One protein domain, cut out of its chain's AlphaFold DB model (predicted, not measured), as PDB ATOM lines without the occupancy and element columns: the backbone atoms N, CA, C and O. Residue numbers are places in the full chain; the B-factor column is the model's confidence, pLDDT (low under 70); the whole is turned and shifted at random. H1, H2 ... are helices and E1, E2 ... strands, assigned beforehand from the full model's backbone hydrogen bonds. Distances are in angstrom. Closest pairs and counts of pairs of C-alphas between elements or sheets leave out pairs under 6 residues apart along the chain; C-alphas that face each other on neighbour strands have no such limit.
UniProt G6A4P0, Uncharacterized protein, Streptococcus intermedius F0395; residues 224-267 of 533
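Overview. This is residues 224 to 267 of the 533 residues of an uncharacterized protein of Streptococcus intermedius F0395 (UniProt G6A4P0). A small sheet of three strands makes one layer, and a single helix, H1, lies over one face of it, running slantwise above E2 and E1; the other face of the sheet is bare. E1 and E2 form a hairpin, E3 lies along the other side of E1, and after E3 the chain turns over through residues 249 to 253 to bring H1 over one face of the sheet, slantwise to its strands. The printed part has 44 residues, with three named strands and one named helix in the order E1, E2, E3, H1; the sheet runs E2, E1, E3 and is mixed, and the class is mixed, helices and strands. The whole is compact, with a radius of gyration of the C-alphas of 9.8 A and spans of 28 by 19 by 12 A.

Along the chain. Find C-alpha 224 at (-18.116, -38.561, -13.703); there E1 begins, and it runs through residues 224 to 228 over 13.4 A. Further along, E2 takes residues 234 to 238 and measures 13.7 A from first to last C-alpha. Next, E3 spans residues 244 to 248, 13.1 A long, and ends at C-alpha 248 at (-9.767, -41.000, -25.211). H1 is residues 254 to 264, 15.2 A long; look for its last C-alpha, that of Leu 264, at (-13.186, -30.863, -12.519).

Arrangement. Begin with the sheet, where E1 is the inner strand and E2 and E3 are the edge strands. E2 and E1 are antiparallel, with 172 degrees between their directions; look at N 225 and O 237, 2.9 A apart, and N 237 and O 225, 3.0 A apart, both within hydrogen-bond range. E1 and E3 are parallel, with 22 degrees between their directions; here N 226 and O 245 are 2.8 A apart, within hydrogen-bond range. E2 and E3 are apart, but only just, their closest C-alphas being 8.2 A from each other. Now move to H1, which is on the sheet at a height over the sheet of 8.5 A. It lies over E2 and E1 and runs slantwise to the strands, at 40 degrees to E2 on the local plane. The closest C-alphas of E2 and H1 are those of Val 237 and Asp 258, 6.1 A apart; for E1 and H1 they are those of Ile 225 and Tyr 261, 6.5 A apart. In H1 every O i to N i+4 pair is within hydrogen-bond range.

Size, cuts and confidence. The two C-alphas farthest apart are those of Lys 232 and Asn 266, at 29.7 A. The printed part has no cut, and its three links, E1 to E2, E2 to E3 and E3 to H1, are tight. In the B-factor column the mean pLDDT of the printed part is 87.6; look at residues 240 to 242, between E2 and E3, for the three values under 70 in this model.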
ATOM      1  N   GLY A 224     -19.235 -37.623 -13.657       87.94
ATOM      2  CA  GLY A 224     -18.116 -38.561 -13.703       87.94
ATOM      3  C   GLY A 224     -17.249 -38.354 -14.944       87.94
ATOM      4  O   GLY A 224     -17.519 -37.475 -15.769       87.94
ATOM      5  N   ILE A 225     -16.202 -39.166 -15.080       90.56
ATOM      6  CA  ILE A 225     -15.352 -39.225 -16.275       90.56
ATOM      7  C   ILE A 225     -15.187 -40.689 -16.680       90.56
ATOM      8  O   ILE A 225     -14.827 -41.532 -15.859       90.56
ATOM      9  N   THR A 226     -15.407 -40.977 -17.960       91.19
ATOM     10  CA  THR A 226     -15.141 -42.265 -18.600       91.19
ATOM     11  C   THR A 226     -14.010 -42.073 -19.608       91.19
ATOM     12  O   THR A 226     -14.188 -41.396 -20.622       91.19
ATOM     13  N   CYS A 227     -12.844 -42.668 -19.356       92.00
ATOM     14  CA  CYS A 227     -11.692 -42.570 -20.252       92.00
ATOM     15  C   CYS A 227     -11.436 -43.898 -20.963       92.00
ATOM     16  O   CYS A 227     -11.090 -44.901 -20.338       92.00
ATOM     17  N   LYS A 228     -11.551 -43.896 -22.291       92.50
ATOM     18  CA  LYS A 228     -11.115 -45.001 -23.140       92.50
ATOM     19  C   LYS A 228      -9.595 -44.936 -23.299       92.50
ATOM     20  O   LYS A 228      -9.068 -43.960 -23.830       92.50
ATOM     21  N   LYS A 229      -8.889 -45.964 -22.836       88.75
ATOM     22  CA  LYS A 229      -7.423 -46.058 -22.931       88.75
ATOM     23  C   LYS A 229      -6.990 -46.943 -24.097       88.75
ATOM     24  O   LYS A 229      -6.048 -46.617 -24.812       88.75
ATOM     25  N   THR A 230      -7.725 -48.029 -24.326       84.50
ATOM     26  CA  THR A 230      -7.655 -48.863 -25.537       84.50
ATOM     27  C   THR A 230      -9.070 -49.300 -25.931       84.50
ATOM     28  O   THR A 230     -10.025 -49.029 -25.208       84.50
ATOM     29  N   ASP A 231      -9.243 -50.019 -27.045       81.25
ATOM     30  CA  ASP A 231     -10.548 -50.603 -27.411       81.25
ATOM     31  C   ASP A 231     -11.078 -51.639 -26.393       81.25
ATOM     32  O   ASP A 231     -12.261 -51.970 -26.429       81.25
ATOM     33  N   LYS A 232     -10.229 -52.150 -25.485       84.25
ATOM     34  CA  LYS A 232     -10.597 -53.145 -24.456       84.25
ATOM     35  C   LYS A 232     -10.520 -52.618 -23.020       84.25
ATOM     36  O   LYS A 232     -11.070 -53.244 -22.122       84.25
ATOM     37  N   GLU A 233      -9.832 -51.500 -22.792       88.94
ATOM     38  CA  GLU A 233      -9.576 -50.943 -21.462       88.94
ATOM     39  C   GLU A 233     -10.235 -49.565 -21.332       88.94
ATOM     40  O   GLU A 233      -9.830 -48.594 -21.982       88.94
ATOM     41  N   VAL A 234     -11.258 -49.495 -20.478       92.88
ATOM     42  CA  VAL A 234     -12.004 -48.277 -20.154       92.88
ATOM     43  C   VAL A 234     -11.908 -48.038 -18.653       92.88
ATOM     44  O   VAL A 234     -12.277 -48.896 -17.855       92.88
ATOM     45  N   LEU A 235     -11.418 -46.860 -18.287       92.69
ATOM     46  CA  LEU A 235     -11.322 -46.380 -16.915       92.69
ATOM     47  C   LEU A 235     -12.541 -45.500 -16.601       92.69
ATOM     48  O   LEU A 235     -13.128 -44.885 -17.498       92.69
ATOM     49  N   THR A 236     -12.973 -45.446 -15.344       92.88
ATOM     50  CA  THR A 236     -14.144 -44.647 -14.940       92.88
ATOM     51  C   THR A 236     -13.993 -44.140 -13.514       92.88
ATOM     52  O   THR A 236     -13.490 -44.859 -12.655       92.88
ATOM     53  N   VAL A 237     -14.478 -42.928 -13.261       92.12
ATOM     54  CA  VAL A 237     -14.568 -42.312 -11.933       92.12
ATOM     55  C   VAL A 237     -15.852 -41.485 -11.819       92.12
ATOM     56  O   VAL A 237     -16.375 -40.995 -12.822       92.12
ATOM     57  N   GLY A 238     -16.364 -41.326 -10.598       87.62
ATOM     58  CA  GLY A 238     -17.601 -40.596 -10.319       87.62
ATOM     59  C   GLY A 238     -18.862 -41.410 -10.617       87.62
ATOM     60  O   GLY A 238     -18.844 -42.643 -10.671       87.62
ATOM     61  N   LEU A 239     -19.984 -40.715 -10.772       76.75
ATOM     62  CA  LEU A 239     -21.281 -41.322 -11.056       76.75
ATOM     63  C   LEU A 239     -21.375 -41.747 -12.527       76.75
ATOM     64  O   LEU A 239     -21.035 -40.999 -13.443       76.75
ATOM     65  N   ARG A 240     -21.914 -42.951 -12.751       61.44
ATOM     66  CA  ARG A 240     -22.276 -43.456 -14.091       61.44
ATOM     67  C   ARG A 240     -23.613 -42.904 -14.602       61.44
ATOM     68  O   ARG A 240     -23.960 -43.125 -15.758       61.44
ATOM     69  N   THR A 241     -24.361 -42.222 -13.740       55.44
ATOM     70  CA  THR A 241     -25.631 -41.549 -14.023       55.44
ATOM     71  C   THR A 241     -25.425 -40.036 -14.005       55.44
ATOM     72  O   THR A 241     -24.691 -39.519 -13.164       55.44
ATOM     73  N   GLY A 242     -26.062 -39.324 -14.936       63.47
ATOM     74  CA  GLY A 242     -25.804 -37.906 -15.196       63.47
ATOM     75  C   GLY A 242     -24.709 -37.675 -16.244       63.47
ATOM     76  O   GLY A 242     -24.339 -38.572 -17.007       63.47
ATOM     77  N   ARG A 243     -24.191 -36.445 -16.317       73.00
ATOM     78  CA  ARG A 243     -23.251 -36.007 -17.366       73.00
ATOM     79  C   ARG A 243     -21.833 -36.560 -17.152       73.00
ATOM     80  O   ARG A 243     -21.007 -35.901 -16.520       73.00
ATOM     81  N   SER A 244     -21.530 -37.739 -17.696       78.81
ATOM     82  CA  SER A 244     -20.152 -38.260 -17.745       78.81
ATOM     83  C   SER A 244     -19.341 -37.642 -18.895       78.81
ATOM     84  O   SER A 244     -19.844 -37.488 -20.012       78.81
ATOM     85  N   LEU A 245     -18.075 -37.301 -18.639       84.81
ATOM     86  CA  LEU A 245     -17.126 -36.889 -19.675       84.81
ATOM     87  C   LEU A 245     -16.496 -38.092 -20.378       84.81
ATOM     88  O   LEU A 245     -15.738 -38.841 -19.772       84.81
ATOM     89  N   GLU A 246     -16.725 -38.219 -21.683       86.81
ATOM     90  CA  GLU A 246     -16.011 -39.175 -22.538       86.81
ATOM     91  C   GLU A 246     -14.635 -38.628 -22.958       86.81
ATOM     92  O   GLU A 246     -14.572 -37.649 -23.715       86.81
ATOM     93  N   LEU A 247     -13.552 -39.281 -22.534       89.25
ATOM     94  CA  LEU A 247     -12.171 -38.996 -22.947       89.25
ATOM     95  C   LEU A 247     -11.561 -40.197 -23.696       89.25
ATOM     96  O   LEU A 247     -11.975 -41.337 -23.485       89.25
ATOM     97  N   GLU A 248     -10.558 -39.954 -24.543       90.12
ATOM     98  CA  GLU A 248      -9.767 -41.000 -25.211       90.12
ATOM     99  C   GLU A 248      -8.274 -40.685 -25.066       90.12
ATOM    100  O   GLU A 248      -7.779 -39.697 -25.613       90.12
ATOM    101  N   ASN A 249      -7.564 -41.492 -24.272       92.62
ATOM    102  CA  ASN A 249      -6.189 -41.211 -23.866       92.62
ATOM    103  C   ASN A 249      -5.436 -42.488 -23.486       92.62
ATOM    104  O   ASN A 249      -5.717 -43.113 -22.463       92.62
ATOM    105  N   SER A 250      -4.444 -42.845 -24.303       92.31
ATOM    106  CA  SER A 250      -3.665 -44.079 -24.144       92.31
ATOM    107  C   SER A 250      -2.730 -44.077 -22.926       92.31
ATOM    108  O   SER A 250      -2.315 -45.141 -22.463       92.31
ATOM    109  N   PHE A 251      -2.436 -42.896 -22.376       92.94
ATOM    110  CA  PHE A 251      -1.540 -42.700 -21.235       92.94
ATOM    111  C   PHE A 251      -2.276 -42.610 -19.891       92.94
ATOM    112  O   PHE A 251      -1.626 -42.583 -18.845       92.94
ATOM    113  N   MET A 252      -3.611 -42.555 -19.902       93.94
ATOM    114  CA  MET A 252      -4.413 -42.438 -18.685       93.94
ATOM    115  C   MET A 252      -4.213 -43.656 -17.770       93.94
ATOM    116  O   MET A 252      -4.126 -44.797 -18.225       93.94
ATOM    117  N   ASN A 253      -4.188 -43.418 -16.462       93.38
ATOM    118  CA  ASN A 253      -4.288 -44.448 -15.430       93.38
ATOM    119  C   ASN A 253      -5.337 -44.014 -14.392       93.38
ATOM    120  O   ASN A 253      -5.774 -42.864 -14.419       93.38
ATOM    121  N   GLN A 254      -5.764 -44.924 -13.511       94.06
ATOM    122  CA  GLN A 254      -6.858 -44.630 -12.580       94.06
ATOM    123  C   GLN A 254      -6.524 -43.456 -11.644       94.06
ATOM    124  O   GLN A 254      -7.354 -42.572 -11.501       94.06
ATOM    125  N   ASN A 255      -5.301 -43.375 -11.108       92.94
ATOM    126  CA  ASN A 255      -4.904 -42.292 -10.201       92.94
ATOM    127  C   ASN A 255      -4.983 -40.913 -10.884       92.94
ATOM    128  O   ASN A 255      -5.537 -39.978 -10.315       92.94
ATOM    129  N   ILE A 256      -4.478 -40.790 -12.121       93.06
ATOM    130  CA  ILE A 256      -4.573 -39.537 -12.892       93.06
ATOM    131  C   ILE A 256      -6.034 -39.226 -13.251       93.06
ATOM    132  O   ILE A 256      -6.434 -38.065 -13.229       93.06
ATOM    133  N   LEU A 257      -6.840 -40.243 -13.572       94.75
ATOM    134  CA  LEU A 257      -8.260 -40.057 -13.871       94.75
ATOM    135  C   LEU A 257      -9.043 -39.573 -12.641       94.75
ATOM    136  O   LEU A 257      -9.901 -38.699 -12.771       94.75
ATOM    137  N   ASP A 258      -8.730 -40.118 -11.465       94.06
ATOM    138  CA  ASP A 258      -9.319 -39.720 -10.194       94.06
ATOM    139  C   ASP A 258      -8.938 -38.269  -9.866       94.06
ATOM    140  O   ASP A 258      -9.833 -37.437  -9.705       94.06
ATOM    141  N   ASP A 259      -7.641 -37.931  -9.878       92.44
ATOM    142  CA  ASP A 259      -7.133 -36.558  -9.705       92.44
ATOM    143  C   ASP A 259      -7.820 -35.567 -10.667       92.44
ATOM    144  O   ASP A 259      -8.275 -34.494 -10.260       92.44
ATOM    145  N   LEU A 260      -7.958 -35.946 -11.942       93.00
ATOM    146  CA  LEU A 260      -8.621 -35.146 -12.972       93.00
ATOM    147  C   LEU A 260     -10.112 -34.923 -12.673       93.00
ATOM    148  O   LEU A 260     -10.637 -33.833 -12.899       93.00
ATOM    149  N   TYR A 261     -10.814 -35.929 -12.150       93.25
ATOM    150  CA  TYR A 261     -12.201 -35.763 -11.715       93.25
ATOM    151  C   TYR A 261     -12.315 -34.884 -10.470       93.25
ATOM    152  O   TYR A 261     -13.215 -34.045 -10.412       93.25
ATOM    153  N   TYR A 262     -11.414 -35.012  -9.493       92.44
ATOM    154  CA  TYR A 262     -11.442 -34.174  -8.292       92.44
ATOM    155  C   TYR A 262     -11.206 -32.687  -8.592       92.44
ATOM    156  O   TYR A 262     -11.863 -31.853  -7.964       92.44
ATOM    157  N   ASP A 263     -10.379 -32.364  -9.589       90.25
ATOM    158  CA  ASP A 263     -10.202 -30.995 -10.092       90.25
ATOM    159  C   ASP A 263     -11.458 -30.458 -10.803       90.25
ATOM    160  O   ASP A 263     -11.823 -29.291 -10.647       90.25
ATOM    161  N   LEU A 264     -12.127 -31.299 -11.602       90.00
ATOM    162  CA  LEU A 264     -13.186 -30.863 -12.519       90.00
ATOM    163  C   LEU A 264     -14.616 -30.997 -11.968       90.00
ATOM    164  O   LEU A 264     -15.511 -30.308 -12.450       90.00
ATOM    165  N   LYS A 265     -14.874 -31.829 -10.950       88.50
ATOM    166  CA  LYS A 265     -16.233 -32.093 -10.419       88.50
ATOM    167  C   LYS A 265     -16.964 -30.860  -9.869       88.50
ATOM    168  O   LYS A 265     -18.192 -30.832  -9.830       88.50
ATOM    169  N   ASN A 266     -16.209 -29.850  -9.435       89.69
ATOM    170  CA  ASN A 266     -16.729 -28.591  -8.895       89.69
ATOM    171  C   ASN A 266     -16.874 -27.504  -9.978       89.69
ATOM    172  O   ASN A 266     -17.345 -26.406  -9.687       89.69
ATOM    173  N   LEU A 267     -16.464 -27.786 -11.221       89.62
ATOM    174  CA  LEU A 267     -16.575 -26.865 -12.344       89.62
ATOM    175  C   LEU A 267     -18.046 -26.764 -12.762       89.62
ATOM    176  O   LEU A 267     -18.602 -27.670 -13.386       89.62
TER     177      LEU A 267